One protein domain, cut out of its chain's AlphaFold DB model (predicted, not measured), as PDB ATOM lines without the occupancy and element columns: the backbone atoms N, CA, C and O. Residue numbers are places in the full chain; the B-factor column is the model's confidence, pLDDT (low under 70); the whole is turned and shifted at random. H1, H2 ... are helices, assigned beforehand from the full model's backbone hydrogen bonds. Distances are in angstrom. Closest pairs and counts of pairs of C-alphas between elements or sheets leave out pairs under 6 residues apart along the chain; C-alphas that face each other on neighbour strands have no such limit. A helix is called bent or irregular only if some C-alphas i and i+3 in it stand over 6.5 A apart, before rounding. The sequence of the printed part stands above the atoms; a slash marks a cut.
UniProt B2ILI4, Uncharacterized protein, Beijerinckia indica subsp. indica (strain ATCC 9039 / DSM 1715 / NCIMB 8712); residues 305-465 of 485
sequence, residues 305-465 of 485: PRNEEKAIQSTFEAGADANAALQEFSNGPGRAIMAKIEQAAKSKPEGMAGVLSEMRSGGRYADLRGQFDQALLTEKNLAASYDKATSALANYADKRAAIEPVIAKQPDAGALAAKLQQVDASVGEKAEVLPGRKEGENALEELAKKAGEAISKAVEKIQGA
ATOM      1  N   PRO A 305     136.317 229.427 124.704       66.56
ATOM      2  CA  PRO A 305     137.706 229.617 125.121       66.56
ATOM      3  C   PRO A 305     138.337 228.356 125.721       66.56
ATOM      4  O   PRO A 305     139.475 228.038 125.410       66.56
ATOM      5  N   ARG A 306     137.582 227.575 126.510       66.00
ATOM      6  CA  ARG A 306     138.063 226.305 127.086       66.00
ATOM      7  C   ARG A 306     138.294 225.212 126.043       66.00
ATOM      8  O   ARG A 306     139.201 224.402 126.202       66.00
ATOM      9  N   ASN A 307     137.469 225.148 125.001       70.81
ATOM     10  CA  ASN A 307     137.650 224.204 123.902       70.81
ATOM     11  C   ASN A 307     138.804 224.643 122.988       70.81
ATOM     12  O   ASN A 307     139.553 223.796 122.516       70.81
ATOM     13  N   GLU A 308     138.971 225.951 122.780       82.12
ATOM     14  CA  GLU A 308     140.087 226.543 122.039       82.12
ATOM     15  C   GLU A 308     141.428 226.324 122.763       82.12
ATOM     16  O   GLU A 308     142.367 225.812 122.159       82.12
ATOM     17  N   GLU A 309     141.496 226.579 124.072       80.50
ATOM     18  CA  GLU A 309     142.656 226.290 124.928       80.50
ATOM     19  C   GLU A 309     143.007 224.792 124.930       80.50
ATOM     20  O   GLU A 309     144.159 224.421 124.689       80.50
ATOM     21  N   LYS A 310     142.010 223.906 125.089       81.38
ATOM     22  CA  LYS A 310     142.206 222.449 124.963       81.38
ATOM     23  C   LYS A 310     142.692 222.038 123.573       81.38
ATOM     24  O   LYS A 310     143.514 221.132 123.467       81.38
ATOM     25  N   ALA A 311     142.217 222.678 122.505       82.31
ATOM     26  CA  ALA A 311     142.690 222.392 121.155       82.31
ATOM     27  C   ALA A 311     144.175 222.770 121.005       82.31
ATOM     28  O   ALA A 311     144.955 221.962 120.491       82.31
ATOM     29  N   ILE A 312     144.577 223.937 121.528       86.50
ATOM     30  CA  ILE A 312     145.970 224.412 121.539       86.50
ATOM     31  C   ILE A 312     146.848 223.421 122.314       86.50
ATOM     32  O   ILE A 312     147.822 222.908 121.759       86.50
ATOM     33  N   GLN A 313     146.466 223.082 123.549       88.19
ATOM     34  CA  GLN A 313     147.179 222.105 124.377       88.19
ATOM     35  C   GLN A 313     147.314 220.751 123.663       88.19
ATOM     36  O   GLN A 313     148.425 220.249 123.513       88.19
ATOM     37  N   SER A 314     146.216 220.210 123.124       85.31
ATOM     38  CA  SER A 314     146.227 218.902 122.457       85.31
ATOM     39  C   SER A 314     147.065 218.867 121.171       85.31
ATOM     40  O   SER A 314     147.411 217.787 120.696       85.31
ATOM     41  N   THR A 315     147.372 220.032 120.584       88.12
ATOM     42  CA  THR A 315     148.287 220.157 119.438       88.12
ATOM     43  C   THR A 315     149.739 220.063 119.905       88.12
ATOM     44  O   THR A 315     150.531 219.347 119.296       88.12
ATOM     45  N   PHE A 316     150.088 220.737 121.006       89.50
ATOM     46  CA  PHE A 316     151.409 220.606 121.625       89.50
ATOM     47  C   PHE A 316     151.662 219.186 122.145       89.50
ATOM     48  O   PHE A 316     152.748 218.654 121.929       89.50
ATOM     49  N   GLU A 317     150.659 218.550 122.754       90.50
ATOM     50  CA  GLU A 317     150.722 217.148 123.193       90.50
ATOM     51  C   GLU A 317     150.956 216.203 122.009       90.50
ATOM     52  O   GLU A 317     151.920 215.446 122.029       90.50
ATOM     53  N   ALA A 318     150.191 216.325 120.919       86.44
ATOM     54  CA  ALA A 318     150.418 215.513 119.721       86.44
ATOM     55  C   ALA A 318     151.810 215.729 119.092       86.44
ATOM     56  O   ALA A 318     152.397 214.795 118.551       86.44
ATOM     57  N   GLY A 319     152.364 216.940 119.187       87.56
ATOM     58  CA  GLY A 319     153.727 217.232 118.744       87.56
ATOM     59  C   GLY A 319     154.802 216.636 119.656       87.56
ATOM     60  O   GLY A 319     155.854 216.208 119.174       87.56
ATOM     61  N   ALA A 320     154.538 216.552 120.962       91.19
ATOM     62  CA  ALA A 320     155.373 215.823 121.911       91.19
ATOM     63  C   ALA A 320     155.295 214.304 121.673       91.19
ATOM     64  O   ALA A 320     156.337 213.649 121.632       91.19
ATOM     65  N   ASP A 321     154.102 213.761 121.414       89.44
ATOM     66  CA  ASP A 321     153.879 212.349 121.085       89.44
ATOM     67  C   ASP A 321     154.570 211.948 119.775       89.44
ATOM     68  O   ASP A 321     155.236 210.915 119.725       89.44
ATOM     69  N   ALA A 322     154.481 212.775 118.725       90.81
ATOM     70  CA  ALA A 322     155.204 212.560 117.471       90.81
ATOM     71  C   ALA A 322     156.723 212.538 117.705       90.81
ATOM     72  O   ALA A 322     157.412 211.607 117.286       90.81
ATOM     73  N   ASN A 323     157.239 213.517 118.454       90.50
ATOM     74  CA  ASN A 323     158.644 213.573 118.855       90.50
ATOM     75  C   ASN A 323     159.098 212.345 119.653       90.50
ATOM     76  O   ASN A 323     160.209 211.855 119.431       90.50
ATOM     77  N   ALA A 324     158.266 211.871 120.582       93.12
ATOM     78  CA  ALA A 324     158.539 210.714 121.419       93.12
ATOM     79  C   ALA A 324     158.513 209.417 120.603       93.12
ATOM     80  O   ALA A 324     159.452 208.634 120.694       93.12
ATOM     81  N   ALA A 325     157.505 209.214 119.752       91.00
ATOM     82  CA  ALA A 325     157.372 208.012 118.932       91.00
ATOM     83  C   ALA A 325     158.484 207.894 117.870       91.00
ATOM     84  O   ALA A 325     159.026 206.808 117.668       91.00
ATOM     85  N   LEU A 326     158.897 209.006 117.247       89.19
ATOM     86  CA  LEU A 326     160.058 209.046 116.343       89.19
ATOM     87  C   LEU A 326     161.372 208.730 117.073       89.19
ATOM     88  O   LEU A 326     162.237 208.014 116.557       89.19
ATOM     89  N   GLN A 327     161.522 209.231 118.299       92.19
ATOM     90  CA  GLN A 327     162.693 208.972 119.132       92.19
ATOM     91  C   GLN A 327     162.712 207.532 119.677       92.19
ATOM     92  O   GLN A 327     163.775 206.922 119.766       92.19
ATOM     93  N   GLU A 328     161.553 206.956 119.988       91.62
ATOM     94  CA  GLU A 328     161.385 205.559 120.394       91.62
ATOM     95  C   GLU A 328     161.676 204.598 119.236       91.62
ATOM     96  O   GLU A 328     162.396 203.621 119.427       91.62
ATOM     97  N   PHE A 329     161.208 204.902 118.018       92.31
ATOM     98  CA  PHE A 329     161.546 204.128 116.822       92.31
ATOM     99  C   PHE A 329     163.058 204.133 116.552       92.31
ATOM    100  O   PHE A 329     163.667 203.071 116.416       92.31
ATOM    101  N   SER A 330     163.678 205.316 116.516       89.38
ATOM    102  CA  SER A 330     165.100 205.473 116.168       89.38
ATOM    103  C   SER A 330     166.068 204.913 117.220       89.38
ATOM    104  O   SER A 330     167.122 204.399 116.850       89.38
ATOM    105  N   ASN A 331     165.719 204.942 118.512       91.25
ATOM    106  CA  ASN A 331     166.546 204.354 119.579       91.25
ATOM    107  C   ASN A 331     166.204 202.887 119.897       91.25
ATOM    108  O   ASN A 331     167.050 202.167 120.434       91.25
ATOM    109  N   GLY A 332     164.979 202.458 119.586       92.00
ATOM    110  CA  GLY A 332     164.435 201.129 119.852       92.00
ATOM    111  C   GLY A 332     164.493 200.207 118.624       92.00
ATOM    112  O   GLY A 332     165.576 200.031 118.063       92.00
ATOM    113  N   PRO A 333     163.374 199.583 118.198       89.25
ATOM    114  CA  PRO A 333     163.381 198.578 117.129       89.25
ATOM    115  C   PRO A 333     163.969 199.059 115.792       89.25
ATOM    116  O   PRO A 333     164.692 198.315 115.135       89.25
ATOM    117  N   GLY A 334     163.725 200.313 115.404       88.94
ATOM    118  CA  GLY A 334     164.239 200.889 114.158       88.94
ATOM    119  C   GLY A 334     165.750 201.151 114.152       88.94
ATOM    120  O   GLY A 334     166.340 201.320 113.084       88.94
ATOM    121  N   ARG A 335     166.417 201.141 115.314       92.38
ATOM    122  CA  ARG A 335     167.830 201.529 115.460       92.38
ATOM    123  C   ARG A 335     168.775 200.790 114.510       92.38
ATOM    124  O   ARG A 335     169.697 201.396 113.968       92.38
ATOM    125  N   ALA A 336     168.572 199.487 114.310       89.69
ATOM    126  CA  ALA A 336     169.472 198.661 113.505       89.69
ATOM    127  C   ALA A 336     169.426 199.006 112.006       89.69
ATOM    128  O   ALA A 336     170.463 198.966 111.340       89.69
ATOM    129  N   ILE A 337     168.250 199.365 111.475       89.25
ATOM    130  CA  ILE A 337     168.113 199.797 110.081       89.25
ATOM    131  C   ILE A 337     168.516 201.270 109.928       89.25
ATOM    132  O   ILE A 337     169.306 201.581 109.040       89.25
ATOM    133  N   MET A 338     168.121 202.143 110.862       89.69
ATOM    134  CA  MET A 338     168.517 203.560 110.873       89.69
ATOM    135  C   MET A 338     170.042 203.740 110.889       89.69
ATOM    136  O   MET A 338     170.576 204.504 110.091       89.69
ATOM    137  N   ALA A 339     170.770 202.962 111.699       91.19
ATOM    138  CA  ALA A 339     172.233 203.010 111.745       91.19
ATOM    139  C   ALA A 339     172.903 202.654 110.399       91.19
ATOM    140  O   ALA A 339     173.941 203.228 110.063       91.19
ATOM    141  N   LYS A 340     172.313 201.746 109.603       90.06
ATOM    142  CA  LYS A 340     172.808 201.413 108.253       90.06
ATOM    143  C   LYS A 340     172.585 202.564 107.271       90.06
ATOM    144  O   LYS A 340     173.470 202.861 106.470       90.06
ATOM    145  N   ILE A 341     171.428 203.222 107.350       88.12
ATOM    146  CA  ILE A 341     171.078 204.366 106.495       88.12
ATOM    147  C   ILE A 341     171.964 205.573 106.855       88.12
ATOM    148  O   ILE A 341     172.582 206.165 105.972       88.12
ATOM    149  N   GLU A 342     172.172 205.857 108.146       88.50
ATOM    150  CA  GLU A 342     173.161 206.841 108.610       88.50
ATOM    151  C   GLU A 342     174.585 206.533 108.125       88.50
ATOM    152  O   GLU A 342     175.336 207.443 107.771       88.50
ATOM    153  N   GLN A 343     174.999 205.263 108.146       88.44
ATOM    154  CA  GLN A 343     176.326 204.857 107.684       88.44
ATOM    155  C   GLN A 343     176.485 205.076 106.172       88.44
ATOM    156  O   GLN A 343     177.542 205.533 105.734       88.44
ATOM    157  N   ALA A 344     175.438 204.818 105.384       86.69
ATOM    158  CA  ALA A 344     175.408 205.169 103.970       86.69
ATOM    159  C   ALA A 344     175.505 206.694 103.770       86.69
ATOM    160  O   ALA A 344     176.337 207.147 102.977       86.69
ATOM    161  N   ALA A 345     174.748 207.476 104.548       87.69
ATOM    162  CA  ALA A 345     174.695 208.937 104.471       87.69
ATOM    163  C   ALA A 345     176.048 209.594 104.786       87.69
ATOM    164  O   ALA A 345     176.509 210.460 104.046       87.69
ATOM    165  N   LYS A 346     176.755 209.110 105.820       84.75
ATOM    166  CA  LYS A 346     178.104 209.574 106.214       84.75
ATOM    167  C   LYS A 346     179.155 209.444 105.097       84.75
ATOM    168  O   LYS A 346     180.205 210.074 105.178       84.75
ATOM    169  N   SER A 347     178.896 208.643 104.059       74.50
ATOM    170  CA  SER A 347     179.815 208.422 102.933       74.50
ATOM    171  C   SER A 347     179.574 209.325 101.708       74.50
ATOM    172  O   SER A 347     180.219 209.111 100.668       74.50
ATOM    173  N   LYS A 348     178.631 210.284 101.780       71.56
ATOM    174  CA  LYS A 348     178.163 211.083 100.630       71.56
ATOM    175  C   LYS A 348     177.920 212.567 100.956       71.56
ATOM    176  O   LYS A 348     177.513 212.884 102.069       71.56
ATOM    177  N   PRO A 349     178.095 213.473  99.971       68.75
ATOM    178  CA  PRO A 349     177.779 214.897 100.128       68.75
ATOM    179  C   PRO A 349     176.268 215.190 100.183       68.75
ATOM    180  O   PRO A 349     175.880 216.243 100.670       68.75
ATOM    181  N   GLU A 350     175.420 214.271  99.712       71.06
ATOM    182  CA  GLU A 350     173.951 214.418  99.682       71.06
ATOM    183  C   GLU A 350     173.266 214.025 101.011       71.06
ATOM    184  O   GLU A 350     172.042 214.091 101.132       71.06
ATOM    185  N   GLY A 351     174.045 213.615 102.021       84.19
ATOM    186  CA  GLY A 351     173.555 213.336 103.371       84.19
ATOM    187  C   GLY A 351     172.479 212.248 103.438       84.19
ATOM    188  O   GLY A 351     172.509 211.271 102.689       84.19
ATOM    189  N   MET A 352     171.543 212.398 104.380       84.06
ATOM    190  CA  MET A 352     170.461 211.429 104.602       84.06
ATOM    191  C   MET A 352     169.428 211.446 103.466       84.06
ATOM    192  O   MET A 352     169.055 210.387 102.962       84.06
ATOM    193  N   ALA A 353     169.019 212.633 103.011       81.06
ATOM    194  CA  ALA A 353     168.024 212.801 101.950       81.06
ATOM    195  C   ALA A 353     168.442 212.128 100.623       81.06
ATOM    196  O   ALA A 353     167.628 211.472  99.967       81.06
ATOM    197  N   GLY A 354     169.730 212.197 100.257       83.31
ATOM    198  CA  GLY A 354     170.267 211.484  99.091       83.31
ATOM    199  C   GLY A 354     170.265 209.956  99.232       83.31
ATOM    200  O   GLY A 354     170.140 209.245  98.239       83.31
ATOM    201  N   VAL A 355     170.349 209.419 100.456       86.56
ATOM    202  CA  VAL A 355     170.207 207.970 100.681       86.56
ATOM    203  C   VAL A 355     168.748 207.548 100.558       86.56
ATOM    204  O   VAL A 355     168.460 206.579  99.860       86.56
ATOM    205  N   LEU A 356     167.832 208.281 101.198       85.62
ATOM    206  CA  LEU A 356     166.404 207.954 101.207       85.62
ATOM    207  C   LEU A 356     165.774 208.059  99.810       85.62
ATOM    208  O   LEU A 356     165.023 207.168  99.423       85.62
ATOM    209  N   SER A 357     166.140 209.066  99.011       85.06
ATOM    210  CA  SER A 357     165.643 209.202  97.628       85.06
ATOM    211  C   SER A 357     166.132 208.091  96.684       85.06
ATOM    212  O   SER A 357     165.435 207.702  95.745       85.06
ATOM    213  N   GLU A 358     167.299 207.507  96.971       87.00
ATOM    214  CA  GLU A 358     167.875 206.369  96.247       87.00
ATOM    215  C   GLU A 358     167.539 204.996  96.874       87.00
ATOM    216  O   GLU A 358     167.928 203.958  96.329       87.00
ATOM    217  N   MET A 359     166.760 204.956  97.966       89.19
ATOM    218  CA  MET A 359     166.102 203.754  98.503       89.19
ATOM    219  C   MET A 359     164.825 203.435  97.701       89.19
ATOM    220  O   MET A 359     163.702 203.452  98.210       89.19
ATOM    221  N   ARG A 360     165.019 203.139  96.413       86.75
ATOM    222  CA  ARG A 360     163.980 202.802  95.425       86.75
ATOM    223  C   ARG A 360     164.439 201.676  94.502       86.75
ATOM    224  O   ARG A 360     165.638 201.416  94.399       86.75
ATOM    225  N   SER A 361     163.511 201.041  93.798       83.06
ATOM    226  CA  SER A 361     163.808 200.049  92.767       83.06
ATOM    227  C   SER A 361     164.726 200.645  91.692       83.06
ATOM    228  O   SER A 361     164.469 201.724  91.156       83.06
ATOM    229  N   GLY A 362     165.849 199.973  91.426       81.56
ATOM    230  CA  GLY A 362     166.905 200.458  90.528       81.56
ATOM    231  C   GLY A 362     167.776 201.605  91.072       81.56
ATOM    232  O   GLY A 362     168.721 202.001  90.394       81.56
ATOM    233  N   GLY A 363     167.496 202.125  92.272       87.31
ATOM    234  CA  GLY A 363     168.318 203.132  92.948       87.31
ATOM    235  C   GLY A 363     169.559 202.537  93.622       87.31
ATOM    236  O   GLY A 363     169.627 201.341  93.915       87.31
ATOM    237  N   ARG A 364     170.554 203.381  93.914       87.25
ATOM    238  CA  ARG A 364     171.838 202.975  94.516       87.25
ATOM    239  C   ARG A 364     171.693 202.294  95.883       87.25
ATOM    240  O   ARG A 364     172.585 201.543  96.272       87.25
ATOM    241  N   TYR A 365     170.598 202.539  96.602       89.88
ATOM    242  CA  TYR A 365     170.327 201.964  97.921       89.88
ATOM    243  C   TYR A 365     169.107 201.024  97.927       89.88
ATOM    244  O   TYR A 365     168.511 200.791  98.980       89.88
ATOM    245  N   ALA A 366     168.773 200.419  96.778       87.88
ATOM    246  CA  ALA A 366     167.727 199.396  96.659       87.88
ATOM    247  C   ALA A 366     167.885 198.238  97.671       87.88
ATOM    248  O   ALA A 366     166.899 197.783  98.247       87.88
ATOM    249  N   ASP A 367     169.116 197.814  97.981       88.81
ATOM    250  CA  ASP A 367     169.369 196.758  98.977       88.81
ATOM    251  C   ASP A 367     169.051 197.197 100.418       88.81
ATOM    252  O   ASP A 367     168.642 196.375 101.244       88.81
ATOM    253  N   LEU A 368     169.233 198.482 100.751       89.81
ATOM    254  CA  LEU A 368     168.800 199.032 102.044       89.81
ATOM    255  C   LEU A 368     167.278 199.153 102.093       89.81
ATOM    256  O   LEU A 368     166.685 198.890 103.138       89.81
ATOM    257  N   ARG A 369     166.648 199.491 100.961       89.44
ATOM    258  CA  ARG A 369     165.192 199.515 100.829       89.44
ATOM    259  C   ARG A 369     164.589 198.132 101.073       89.44
ATOM    260  O   ARG A 369     163.764 197.992 101.968       89.44
ATOM    261  N   GLY A 370     165.089 197.107 100.383       87.88
ATOM    262  CA  GLY A 370     164.660 195.722 100.586       87.88
ATOM    263  C   GLY A 370     164.882 195.225 102.018       87.88
ATOM    264  O   GLY A 370     164.031 194.527 102.559       87.88
ATOM    265  N   GLN A 371     165.973 195.629 102.681       89.94
ATOM    266  CA  GLN A 371     166.189 195.326 104.104       89.94
ATOM    267  C   GLN A 371     165.171 196.008 105.028       89.94
ATOM    268  O   GLN A 371     164.747 195.390 106.001       89.94
ATOM    269  N   PHE A 372     164.785 197.254 104.747       89.25
ATOM    270  CA  PHE A 372     163.768 197.974 105.515       89.25
ATOM    271  C   PHE A 372     162.373 197.357 105.332       89.25
ATOM    272  O   PHE A 372     161.714 197.044 106.322       89.25
ATOM    273  N   ASP A 373     161.965 197.097 104.086       88.56
ATOM    274  CA  ASP A 373     160.685 196.448 103.776       88.56
ATOM    275  C   ASP A 373     160.609 195.038 104.383       88.56
ATOM    276  O   ASP A 373     159.621 194.685 105.028       88.56
ATOM    277  N   GLN A 374     161.678 194.243 104.254       89.12
ATOM    278  CA  GLN A 374     161.745 192.914 104.857       89.12
ATOM    279  C   GLN A 374     161.646 192.986 106.385       89.12
ATOM    280  O   GLN A 374     160.916 192.194 106.975       89.12
ATOM    281  N   ALA A 375     162.328 193.940 107.028       88.19
ATOM    282  CA  ALA A 375     162.271 194.099 108.478       88.19
ATOM    283  C   ALA A 375     160.868 194.515 108.959       88.19
ATOM    284  O   ALA A 375     160.387 193.967 109.949       88.19
ATOM    285  N   LEU A 376     160.162 195.386 108.226       88.25
ATOM    286  CA  LEU A 376     158.745 195.691 108.484       88.25
ATOM    287  C   LEU A 376     157.831 194.459 108.342       88.25
ATOM    288  O   LEU A 376     156.834 194.359 109.053       88.25
ATOM    289  N   LEU A 377     158.154 193.514 107.455       89.12
ATOM    290  CA  LEU A 377     157.372 192.285 107.271       89.12
ATOM    291  C   LEU A 377     157.682 191.206 108.321       89.12
ATOM    292  O   LEU A 377     156.773 190.493 108.747       89.12
ATOM    293  N   THR A 378     158.942 191.059 108.740       89.06
ATOM    294  CA  THR A 378     159.364 189.985 109.660       89.06
ATOM    295  C   THR A 378     159.365 190.386 111.132       89.06
ATOM    296  O   THR A 378     159.098 189.550 111.995       89.06
ATOM    297  N   GLU A 379     159.674 191.642 111.454       90.62
ATOM    298  CA  GLU A 379     159.840 192.103 112.833       90.62
ATOM    299  C   GLU A 379     158.595 192.856 113.311       90.62
ATOM    300  O   GLU A 379     158.499 194.080 113.222       90.62
ATOM    301  N   LYS A 380     157.642 192.120 113.900       89.19
ATOM    302  CA  LYS A 380     156.377 192.676 114.422       89.19
ATOM    303  C   LYS A 380     156.568 193.910 115.322       89.19
ATOM    304  O   LYS A 380     155.761 194.834 115.269       89.19
ATOM    305  N   ASN A 381     157.626 193.934 116.135       89.31
ATOM    306  CA  ASN A 381     157.927 195.062 117.021       89.31
ATOM    307  C   ASN A 381     158.430 196.294 116.249       89.31
ATOM    308  O   ASN A 381     158.083 197.416 116.615       89.31
ATOM    309  N   LEU A 382     159.198 196.094 115.172       90.56
ATOM    310  CA  LEU A 382     159.651 197.173 114.295       90.56
ATOM    311  C   LEU A 382     158.457 197.778 113.561       90.56
ATOM    312  O   LEU A 382     158.241 198.982 113.684       90.56
ATOM    313  N   ALA A 383     157.624 196.944 112.932       88.38
ATOM    314  CA  ALA A 383     156.376 197.362 112.296       88.38
ATOM    315  C   ALA A 383     155.471 198.164 113.246       88.38
ATOM    316  O   ALA A 383     155.088 199.287 112.931       88.38
ATOM    317  N   ALA A 384     155.205 197.651 114.453       88.81
ATOM    318  CA  ALA A 384     154.376 198.345 115.437       88.81
ATOM    319  C   ALA A 384     154.967 199.701 115.871       88.81
ATOM    320  O   ALA A 384     154.233 200.677 116.007       88.81
ATOM    321  N   SER A 385     156.289 199.787 116.065       91.88
ATOM    322  CA  SER A 385     156.951 201.051 116.424       91.88
ATOM    323  C   SER A 385     156.977 202.067 115.272       91.88
ATOM    324  O   SER A 385     156.815 203.264 115.508       91.88
ATOM    325  N   TYR A 386     157.102 201.599 114.027       91.25
ATOM    326  CA  TYR A 386     157.026 202.430 112.827       91.25
ATOM    327  C   TYR A 386     155.603 202.967 112.599       91.25
ATOM    328  O   TYR A 386     155.406 204.150 112.316       91.25
ATOM    329  N   ASP A 387     154.594 202.120 112.797       86.94
ATOM    330  CA  ASP A 387     153.183 202.489 112.667       86.94
ATOM    331  C   ASP A 387     152.760 203.465 113.768       86.94
ATOM    332  O   ASP A 387     152.022 204.413 113.501       86.94
ATOM    333  N   LYS A 388     153.303 203.316 114.984       90.00
ATOM    334  CA  LYS A 388     153.161 204.297 116.070       90.00
ATOM    335  C   LYS A 388     153.767 205.652 115.683       90.00
ATOM    336  O   LYS A 388     153.095 206.670 115.825       90.00
ATOM    337  N   ALA A 389     154.998 205.671 115.166       89.50
ATOM    338  CA  ALA A 389     155.683 206.901 114.758       89.50
ATOM    339  C   ALA A 389     154.959 207.632 113.612       89.50
ATOM    340  O   ALA A 389     154.726 208.837 113.694       89.50
ATOM    341  N   THR A 390     154.541 206.903 112.574       86.75
ATOM    342  CA  THR A 390     153.818 207.479 111.427       86.75
ATOM    343  C   THR A 390     152.388 207.911 111.773       86.75
ATOM    344  O   THR A 390     151.935 208.945 111.284       86.75
ATOM    345  N   SER A 391     151.697 207.202 112.672       84.81
ATOM    346  CA  SER A 391     150.369 207.613 113.164       84.81
ATOM    347  C   SER A 391     150.436 208.850 114.064       84.81
ATOM    348  O   SER A 391     149.579 209.727 113.963       84.81
ATOM    349  N   ALA A 392     151.459 208.960 114.920       86.12
ATOM    350  CA  ALA A 392     151.671 210.147 115.749       86.12
ATOM    351  C   ALA A 392     152.010 211.383 114.893       86.12
ATOM    352  O   ALA A 392     151.471 212.460 115.138       86.12
ATOM    353  N   LEU A 393     152.819 211.206 113.839       86.38
ATOM    354  CA  LEU A 393     153.075 212.232 112.823       86.38
ATOM    355  C   LEU A 393     151.794 212.719 112.129       86.38
ATOM    356  O   LEU A 393     151.583 213.926 112.029       86.38
ATOM    357  N   ALA A 394     150.931 211.800 111.683       85.50
ATOM    358  CA  ALA A 394     149.659 212.146 111.043       85.50
ATOM    359  C   ALA A 394     148.732 212.922 111.994       85.50
ATOM    360  O   ALA A 394     148.294 214.020 111.666       85.50
ATOM    361  N   ASN A 395     148.534 212.418 113.217       84.50
ATOM    362  CA  ASN A 395     147.735 213.084 114.250       84.50
ATOM    363  C   ASN A 395     148.266 214.491 114.589       84.50
ATOM    364  O   ASN A 395     147.475 215.416 114.785       84.50
ATOM    365  N   TYR A 396     149.592 214.681 114.633       90.06
ATOM    366  CA  TYR A 396     150.170 216.014 114.800       90.06
ATOM    367  C   TYR A 396     149.851 216.929 113.613       90.06
ATOM    368  O   TYR A 396     149.377 218.041 113.834       90.06
ATOM    369  N   ALA A 397     150.049 216.467 112.375       87.12
ATOM    370  CA  ALA A 397     149.766 217.248 111.171       87.12
ATOM    371  C   ALA A 397     148.286 217.671 111.077       87.12
ATOM    372  O   ALA A 397     147.997 218.844 110.827       87.12
ATOM    373  N   ASP A 398     147.354 216.758 111.364       83.38
ATOM    374  CA  ASP A 398     145.911 217.027 111.366       83.38
ATOM    375  C   ASP A 398     145.538 218.107 112.395       83.38
ATOM    376  O   ASP A 398     144.863 219.093 112.077       83.38
ATOM    377  N   LYS A 399     146.036 217.977 113.632       84.62
ATOM    378  CA  LYS A 399     145.835 218.979 114.693       84.62
ATOM    379  C   LYS A 399     146.491 220.315 114.341       84.62
ATOM    380  O   LYS A 399     145.888 221.366 114.547       84.62
ATOM    381  N   ARG A 400     147.694 220.283 113.763       88.88
ATOM    382  CA  ARG A 400     148.463 221.466 113.359       88.88
ATOM    383  C   ARG A 400     147.770 222.275 112.263       88.88
ATOM    384  O   ARG A 400     147.853 223.505 112.298       88.88
ATOM    385  N   ALA A 401     147.063 221.608 111.349       84.88
ATOM    386  CA  ALA A 401     146.207 222.239 110.345       84.88
ATOM    387  C   ALA A 401     144.892 222.772 110.948       84.88
ATOM    388  O   ALA A 401     144.450 223.868 110.606       84.88
ATOM    389  N   ALA A 402     144.276 222.037 111.880       82.12
ATOM    390  CA  ALA A 402     143.013 222.436 112.508       82.12
ATOM    391  C   ALA A 402     143.135 223.642 113.466       82.12
ATOM    392  O   ALA A 402     142.149 224.346 113.697       82.12
ATOM    393  N   ILE A 403     144.320 223.888 114.036       87.00
ATOM    394  CA  ILE A 403     144.517 224.865 115.121       87.00
ATOM    395  C   ILE A 403     144.825 226.302 114.667       87.00
ATOM    396  O   ILE A 403     144.670 227.247 115.440       87.00
ATOM    397  N   GLU A 404     145.208 226.503 113.406       82.44
ATOM    398  CA  GLU A 404     145.525 227.824 112.844       82.44
ATOM    399  C   GLU A 404     144.406 228.884 113.039       82.44
ATOM    400  O   GLU A 404     144.703 229.958 113.576       82.44
ATOM    401  N   PRO A 405     143.112 228.613 112.742       82.56
ATOM    402  CA  PRO A 405     142.028 229.575 112.990       82.56
ATOM    403  C   PRO A 405     141.686 229.781 114.477       82.56
ATOM    404  O   PRO A 405     140.931 230.698 114.807       82.56
ATOM    405  N   VAL A 406     142.200 228.934 115.374       82.88
ATOM    406  CA  VAL A 406     142.039 229.070 116.831       82.88
ATOM    407  C   VAL A 406     143.113 230.000 117.392       82.88
ATOM    408  O   VAL A 406     142.797 230.921 118.142       82.88
ATOM    409  N   ILE A 407     144.369 229.815 116.976       84.69
ATOM    410  CA  ILE A 407     145.503 230.651 117.404       84.69
ATOM    411  C   ILE A 407     145.317 232.100 116.967       84.69
ATOM    412  O   ILE A 407     145.585 233.001 117.753       84.69
ATOM    413  N   ALA A 408     144.788 232.337 115.763       84.19
ATOM    414  CA  ALA A 408     144.530 233.683 115.245       84.19
ATOM    415  C   ALA A 408     143.569 234.532 116.112       84.19
ATOM    416  O   ALA A 408     143.521 235.749 115.942       84.19
ATOM    417  N   LYS A 409     142.810 233.912 117.028       83.19
ATOM    418  CA  LYS A 409     141.918 234.595 117.981       83.19
ATOM    419  C   LYS A 409     142.569 234.880 119.337       83.19
ATOM    420  O   LYS A 409     142.006 235.641 120.122       83.19
ATOM    421  N   GLN A 410     143.701 234.244 119.645       81.62
ATOM    422  CA  GLN A 410     144.330 234.344 120.960       81.62
ATOM    423  C   GLN A 410     145.098 235.663 121.116       81.62
ATOM    424  O   GLN A 410     145.728 236.125 120.162       81.62
ATOM    425  N   PRO A 411     145.120 236.264 122.320       79.44
ATOM    426  CA  PRO A 411     145.874 237.493 122.570       79.44
ATOM    427  C   PRO A 411     147.394 237.299 122.432       79.44
ATOM    428  O   PRO A 411     148.112 238.258 122.160       79.44
ATOM    429  N   ASP A 412     147.892 236.070 122.587       84.44
ATOM    430  CA  ASP A 412     149.301 235.679 122.477       84.44
ATOM    431  C   ASP A 412     149.618 234.900 121.182       84.44
ATOM    432  O   ASP A 412     150.637 234.209 121.105       84.44
ATOM    433  N   ALA A 413     148.787 235.049 120.139       84.44
ATOM    434  CA  ALA A 413     148.878 234.330 118.861       84.44
ATOM    435  C   ALA A 413     150.308 234.195 118.299       84.44
ATOM    436  O   ALA A 413     150.711 233.110 117.881       84.44
ATOM    437  N   GLY A 414     151.100 235.274 118.324       83.62
ATOM    438  CA  GLY A 414     152.485 235.267 117.835       83.62
ATOM    439  C   GLY A 414     153.435 234.386 118.657       83.62
ATOM    440  O   GLY A 414     154.305 233.725 118.092       83.62
ATOM    441  N   ALA A 415     153.251 234.316 119.979       86.50
ATOM    442  CA  ALA A 415     154.049 233.458 120.853       86.50
ATOM    443  C   ALA A 415     153.655 231.978 120.707       86.50
ATOM    444  O   ALA A 415     154.526 231.107 120.707       86.50
ATOM    445  N   LEU A 416     152.360 231.688 120.535       84.75
ATOM    446  CA  LEU A 416     151.868 230.335 120.253       84.75
ATOM    447  C   LEU A 416     152.334 229.831 118.883       84.75
ATOM    448  O   LEU A 416     152.813 228.702 118.786       84.75
ATOM    449  N   ALA A 417     152.268 230.676 117.850       87.56
ATOM    450  CA  ALA A 417     152.773 230.357 116.518       87.56
ATOM    451  C   ALA A 417     154.284 230.068 116.534       87.56
ATOM    452  O   ALA A 417     154.709 229.057 115.982       87.56
ATOM    453  N   ALA A 418     155.086 230.884 117.230       86.44
ATOM    454  CA  ALA A 418     156.525 230.652 117.370       86.44
ATOM    455  C   ALA A 418     156.851 229.341 118.113       86.44
ATOM    456  O   ALA A 418     157.750 228.608 117.703       86.44
ATOM    457  N   LYS A 419     156.104 229.002 119.176       87.25
ATOM    458  CA  LYS A 419     156.247 227.709 119.870       87.25
ATOM    459  C   LYS A 419     155.882 226.536 118.965       87.25
ATOM    460  O   LYS A 419     156.612 225.551 118.938       87.25
ATOM    461  N   LEU A 420     154.783 226.622 118.213       88.00
ATOM    462  CA  LEU A 420     154.426 225.564 117.266       88.00
ATOM    463  C   LEU A 420     155.456 225.436 116.151       88.00
ATOM    464  O   LEU A 420     155.812 224.314 115.839       88.00
ATOM    465  N   GLN A 421     156.031 226.532 115.653       88.50
ATOM    466  CA  GLN A 421     157.120 226.484 114.675       88.50
ATOM    467  C   GLN A 421     158.373 225.760 115.211       88.50
ATOM    468  O   GLN A 421     159.059 225.077 114.451       88.50
ATOM    469  N   GLN A 422     158.671 225.855 116.514       87.75
ATOM    470  CA  GLN A 422     159.741 225.066 117.146       87.75
ATOM    471  C   GLN A 422     159.403 223.568 117.192       87.75
ATOM    472  O   GLN A 422     160.279 222.731 116.972       87.75
ATOM    473  N   VAL A 423     158.138 223.220 117.450       88.00
ATOM    474  CA  VAL A 423     157.665 221.827 117.403       88.00
ATOM    475  C   VAL A 423     157.663 221.306 115.964       88.00
ATOM    476  O   VAL A 423     158.207 220.231 115.735       88.00
ATOM    477  N   ASP A 424     157.164 222.085 115.000       85.44
ATOM    478  CA  ASP A 424     157.181 221.797 113.560       85.44
ATOM    479  C   ASP A 424     158.616 221.481 113.095       85.44
ATOM    480  O   ASP A 424     158.841 220.473 112.428       85.44
ATOM    481  N   ALA A 425     159.605 222.287 113.509       87.38
ATOM    482  CA  ALA A 425     161.017 222.058 113.200       87.38
ATOM    483  C   ALA A 425     161.563 220.765 113.831       87.38
ATOM    484  O   ALA A 425     162.187 219.963 113.143       87.38
ATOM    485  N   SER A 426     161.297 220.528 115.123       88.38
ATOM    486  CA  SER A 426     161.789 219.338 115.836       88.38
ATOM    487  C   SER A 426     161.150 218.032 115.344       88.38
ATOM    488  O   SER A 426     161.825 217.005 115.261       88.38
ATOM    489  N   VAL A 427     159.861 218.066 114.993       85.62
ATOM    490  CA  VAL A 427     159.155 216.944 114.364       85.62
ATOM    491  C   VAL A 427     159.679 216.727 112.943       85.62
ATOM    492  O   VAL A 427     159.959 215.587 112.578       85.62
ATOM    493  N   GLY A 428     159.866 217.803 112.170       84.31
ATOM    494  CA  GLY A 428     160.408 217.768 110.811       84.31
ATOM    495  C   GLY A 428     161.791 217.123 110.739       84.31
ATOM    496  O   GLY A 428     161.955 216.146 110.017       84.31
ATOM    497  N   GLU A 429     162.745 217.582 111.554       85.62
ATOM    498  CA  GLU A 429     164.114 217.043 111.630       85.62
ATOM    499  C   GLU A 429     164.129 215.524 111.889       85.62
ATOM    500  O   GLU A 429     164.836 214.764 111.224       85.62
ATOM    501  N   LYS A 430     163.301 215.050 112.830       84.00
ATOM    502  CA  LYS A 430     163.204 213.621 113.169       84.00
ATOM    503  C   LYS A 430     162.432 212.793 112.136       84.00
ATOM    504  O   LYS A 430     162.625 211.580 112.078       84.00
ATOM    505  N   ALA A 431     161.547 213.414 111.358       84.12
ATOM    506  CA  ALA A 431     160.749 212.754 110.326       84.12
ATOM    507  C   ALA A 431     161.451 212.709 108.960       84.12
ATOM    508  O   ALA A 431     161.259 211.750 108.218       84.12
ATOM    509  N   GLU A 432     162.287 213.701 108.640       82.62
ATOM    510  CA  GLU A 432     163.073 213.770 107.400       82.62
ATOM    511  C   GLU A 432     164.015 212.565 107.263       82.62
ATOM    512  O   GLU A 432     164.179 212.016 106.177       82.62
ATOM    513  N   VAL A 433     164.589 212.109 108.381       82.94
ATOM    514  CA  VAL A 433     165.485 210.942 108.412       82.94
ATOM    515  C   VAL A 433     164.752 209.594 108.368       82.94
ATOM    516  O   VAL A 433     165.402 208.561 108.201       82.94
ATOM    517  N   LEU A 434     163.423 209.569 108.527       84.50
ATOM    518  CA  LEU A 434     162.629 208.340 108.579       84.50
ATOM    519  C   LEU A 434     162.261 207.870 107.154       84.50
ATOM    520  O   LEU A 434     161.615 208.627 106.425       84.50
ATOM    521  N   PRO A 435     162.590 206.627 106.743       82.81
ATOM    522  CA  PRO A 435     162.165 206.099 105.445       82.81
ATOM    523  C   PRO A 435     160.640 206.046 105.329       82.81
ATOM    524  O   PRO A 435     159.973 205.625 106.270       82.81
ATOM    525  N   GLY A 436     160.091 206.438 104.179       81.31
ATOM    526  CA  GLY A 436     158.672 206.286 103.869       81.31
ATOM    527  C   GLY A 436     158.306 204.846 103.494       81.31
ATOM    528  O   GLY A 436     159.149 204.039 103.092       81.31
ATOM    529  N   ARG A 437     157.010 204.516 103.556       79.31
ATOM    530  CA  ARG A 437     156.488 203.249 103.016       79.31
ATOM    531  C   ARG A 437     156.512 203.237 101.488       79.31
ATOM    532  O   ARG A 437     156.546 202.153 100.915       79.31
ATOM    533  N   LYS A 438     156.540 204.391 100.819       76.69
ATOM    534  CA  LYS A 438     156.792 204.491  99.370       76.69
ATOM    535  C   LYS A 438     158.286 204.551  99.049       76.69
ATOM    536  O   LYS A 438     159.071 205.117  99.803       76.69
ATOM    537  N   GLU A 439     158.670 203.936  97.932       79.25
ATOM    538  CA  GLU A 439     160.046 203.927  97.428       79.25
ATOM    539  C   GLU A 439     160.556 205.341  97.123       79.25
ATOM    540  O   GLU A 439     159.859 206.123  96.479       79.25
ATOM    541  N   GLY A 440     161.790 205.648  97.533       70.44
ATOM    542  CA  GLY A 440     162.429 206.938  97.250       70.44
ATOM    543  C   GLY A 440     161.820 208.151  97.968       70.44
ATOM    544  O   GLY A 440     162.155 209.275  97.608       70.44
ATOM    545  N   GLU A 441     160.933 207.947  98.946       77.38
ATOM    546  CA  GLU A 441     160.307 209.004  99.752       77.38
ATOM    547  C   GLU A 441     160.696 208.835 101.230       77.38
ATOM    548  O   GLU A 441     160.826 207.712 101.730       77.38
ATOM    549  N   ASN A 442     160.849 209.943 101.956       80.12
ATOM    550  CA  ASN A 442     160.839 209.923 103.423       80.12
ATOM    551  C   ASN A 442     159.390 209.965 103.954       80.12
ATOM    552  O   ASN A 442     158.433 210.233 103.220       80.12
ATOM    553  N   ALA A 443     159.205 209.681 105.243       76.50
ATOM    554  CA  ALA A 443     157.877 209.631 105.852       76.50
ATOM    555  C   ALA A 443     157.145 210.990 105.821       76.50
ATOM    556  O   ALA A 443     155.914 211.016 105.761       76.50
ATOM    557  N   LEU A 444     157.885 212.106 105.828       74.06
ATOM    558  CA  LEU A 444     157.334 213.460 105.731       74.06
ATOM    559  C   LEU A 444     156.783 213.748 104.322       74.06
ATOM    560  O   LEU A 444     155.686 214.281 104.191       74.06
ATOM    561  N   GLU A 445     157.506 213.359 103.271       76.94
ATOM    562  CA  GLU A 445     157.106 213.504 101.867       76.94
ATOM    563  C   GLU A 445     155.899 212.636 101.515       76.94
ATOM    564  O   GLU A 445     154.975 213.113 100.853       76.94
ATOM    565  N   GLU A 446     155.860 211.387 101.987       72.19
ATOM    566  CA  GLU A 446     154.695 210.521 101.789       72.19
ATOM    567  C   GLU A 446     153.455 211.110 102.484       72.19
ATOM    568  O   GLU A 446     152.356 211.099 101.919       72.19
ATOM    569  N   LEU A 447     153.626 211.661 103.692       67.00
ATOM    570  CA  LEU A 447     152.563 212.328 104.443       67.00
ATOM    571  C   LEU A 447     152.123 213.622 103.747       67.00
ATOM    572  O   LEU A 447     150.924 213.834 103.591       67.00
ATOM    573  N   ALA A 448     153.051 214.432 103.232       69.44
ATOM    574  CA  ALA A 448     152.752 215.631 102.450       69.44
ATOM    575  C   ALA A 448     152.023 215.309 101.129       69.44
ATOM    576  O   ALA A 448     151.115 216.038 100.731       69.44
ATOM    577  N   LYS A 449     152.353 214.190 100.468       70.12
ATOM    578  CA  LYS A 449     151.648 213.719  99.262       70.12
ATOM    579  C   LYS A 449     150.254 213.172  99.574       70.12
ATOM    580  O   LYS A 449     149.317 213.503  98.854       70.12
ATOM    581  N   LYS A 450     150.087 212.405 100.660       59.44
ATOM    582  CA  LYS A 450     148.763 211.960 101.148       59.44
ATOM    583  C   LYS A 450     147.893 213.137 101.595       59.44
ATOM    584  O   LYS A 450     146.710 213.176 101.277       59.44
ATOM    585  N   ALA A 451     148.490 214.123 102.259       54.03
ATOM    586  CA  ALA A 451     147.858 215.403 102.544       54.03
ATOM    587  C   ALA A 451     147.448 216.111 101.243       54.03
ATOM    588  O   ALA A 451     146.336 216.616 101.157       54.03
ATOM    589  N   GLY A 452     148.290 216.103 100.203       40.88
ATOM    590  CA  GLY A 452     148.038 216.744  98.907       40.88
ATOM    591  C   GLY A 452     146.683 216.420  98.261       40.88
ATOM    592  O   GLY A 452     146.066 217.321  97.685       40.88
ATOM    593  N   GLU A 453     146.170 215.199  98.434       45.72
ATOM    594  CA  GLU A 453     144.863 214.764  97.907       45.72
ATOM    595  C   GLU A 453     143.651 215.415  98.619       45.72
ATOM    596  O   GLU A 453     142.545 215.390  98.083       45.72
ATOM    597  N   ALA A 454     143.851 216.086  99.765       39.00
ATOM    598  CA  ALA A 454     142.819 216.859 100.477       39.00
ATOM    599  C   ALA A 454     143.221 218.308 100.861       39.00
ATOM    600  O   ALA A 454     142.354 219.146 101.113       39.00
ATOM    601  N   ILE A 455     144.519 218.635 100.893       43.84
ATOM    602  CA  ILE A 455     145.094 219.807 101.592       43.84
ATOM    603  C   ILE A 455     145.764 220.812 100.627       43.84
ATOM    604  O   ILE A 455     146.164 221.900 101.041       43.84
ATOM    605  N   SER A 456     145.771 220.553  99.311       38.69
ATOM    606  CA  SER A 456     146.310 221.488  98.295       38.69
ATOM    607  C   SER A 456     145.763 222.931  98.414       38.69
ATOM    608  O   SER A 456     146.479 223.892  98.155       38.69
ATOM    609  N   LYS A 457     144.528 223.117  98.911       41.41
ATOM    610  CA  LYS A 457     143.906 224.442  99.138       41.41
ATOM    611  C   LYS A 457     144.383 225.199 100.391       41.41
ATOM    612  O   LYS A 457     144.019 226.368 100.547       41.41
ATOM    613  N   ALA A 458     145.129 224.559 101.292       39.53
ATOM    614  CA  ALA A 458     145.672 225.181 102.502       39.53
ATOM    615  C   ALA A 458     147.122 225.642 102.291       39.53
ATOM    616  O   ALA A 458     147.442 226.798 102.564       39.53
ATOM    617  N   VAL A 459     147.973 224.783 101.722       40.75
ATOM    618  CA  VAL A 459     149.404 225.082 101.521       40.75
ATOM    619  C   VAL A 459     149.611 226.267 100.571       40.75
ATOM    620  O   VAL A 459     150.387 227.163 100.890       40.75
ATOM    621  N   GLU A 460     148.850 226.365  99.473       44.44
ATOM    622  CA  GLU A 460     148.911 227.528  98.569       44.44
ATOM    623  C   GLU A 460     148.495 228.843  99.252       44.44
ATOM    624  O   GLU A 460     149.053 229.904  98.966       44.44
ATOM    625  N   LYS A 461     147.545 228.795 100.200       43.41
ATOM    626  CA  LYS A 461     147.149 229.976 100.985       43.41
ATOM    627  C   LYS A 461     148.223 230.383 101.985       43.41
ATOM    628  O   LYS A 461     148.445 231.578 102.152       43.41
ATOM    629  N   ILE A 462     148.903 229.419 102.605       39.66
ATOM    630  CA  ILE A 462     150.021 229.669 103.520       39.66
ATOM    631  C   ILE A 462     151.209 230.253 102.744       39.66
ATOM    632  O   ILE A 462     151.729 231.301 103.118       39.66
ATOM    633  N   GLN A 463     151.585 229.667 101.605       35.56
ATOM    634  CA  GLN A 463     152.695 230.157 100.780       35.56
ATOM    635  C   GLN A 463     152.396 231.549 100.183       35.56
ATOM    636  O   GLN A 463     153.249 232.439 100.221       35.56
ATOM    637  N   GLY A 464     151.154 231.781  99.739       38.19
ATOM    638  CA  GLY A 464     150.674 233.087  99.277       38.19
ATOM    639  C   GLY A 464     150.473 234.131 100.386       38.19
ATOM    640  O   GLY A 464     150.483 235.328 100.095       38.19
ATOM    641  N   ALA A 465     150.314 233.721 101.649       40.44
ATOM    642  CA  ALA A 465     150.341 234.618 102.805       40.44
ATOM    643  C   ALA A 465     151.784 234.974 103.191       40.44
ATOM    644  O   ALA A 465     152.094 236.152 103.357       40.44
TER     645      ALA A 465
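Overview. This is residues 305 to 465 of the 485 residues of an uncharacterized protein of Beijerinckia indica subsp. indica (strain ATCC 9039 / DSM 1715 / NCIMB 8712) (UniProt B2ILI4). Three long helices, H1, H5 and H7, lie side by side in an up-and-down bundle, each running against the one before it in the chain, with H2, H3 and H4 as a small head at one end and short H6 at the other. The bent last helix, H8, slants away from the bundle, and its residues 460 to 465 stick out. The printed part has 161 residues with eight named helices, H1 to H8 in order, and no named strand; its class is all helix. The whole is compact, with a radius of gyration of the C-alphas of 17.2 A, but elongated, spanning 52 by 33 by 27 A.

Arrangement. H1, residues 305 to 331, touches H5, residues 380 to 402, at a shallow tilt of 29 degrees, opposite ways; their closest C-alphas, of Ala 322 and Ala 392, are 4.6 A apart. With residues 316 to 327 alone, H1 touches H7, residues 413 to 432, at a shallow tilt of 22 degrees, the same way; the closest C-alphas, of Asn 323 and Val 427, are 5.6 A apart. H2, residues 335 to 345, and H4, residues 366 to 378, touch at a shallow tilt of 8 degrees, opposite ways; the closest C-alphas, of Ile 337 and Phe 372, are 6.6 A apart. H3, residues 351 to 357, touches H2 about perpendicular, at 75 degrees, with the C-alphas of Ala 345 and Gly 351 closest at 4.7 A. H4 and H5 touch only at the corner, closest at C-alphas 376 and 383, 4.8 A apart. H6, residues 404 to 407, touches H1, with the C-alphas of Glu 308 and Val 406 closest at 6.1 A. H8, residues 443 to 465, was assigned as one helix by its hydrogen bonds but is bent, C-alphas 454 and 457 being 7.8 A apart; its arms H8a, residues 443 to 454, and H8b, residues 457 to 465, stand about perpendicular at 75 degrees. H8a touches H7 at a steep tilt of 59 degrees, opposite ways, with the C-alphas of Ala 431 and Leu 444 closest at 5.8 A. H8b touches no helix. Every O i to N i+4 pair is within hydrogen-bond range in H1, H4, H5 and H7, against 6 of 7 in H2, 2 of 3 in H3, 6 of 8 in H8a and 4 of 5 in H8b; H6 is too short for such a pair.

Along the chain. H1 begins at C-alpha 305 (137.706, 229.617, 125.121) and is 38.7 A long; H5 is 32.7 A and H7 27.5 A. H8b ends at C-alpha 465 (150.341, 234.618, 102.805).

Size, cuts and confidence. The C-alphas farthest apart, of Pro 305 and Gly 362, are 53.8 A apart. The printed part has no cut and no long link. Mean pLDDT of the printed part is 80.9, and residues 450 to 465 are among those under 70.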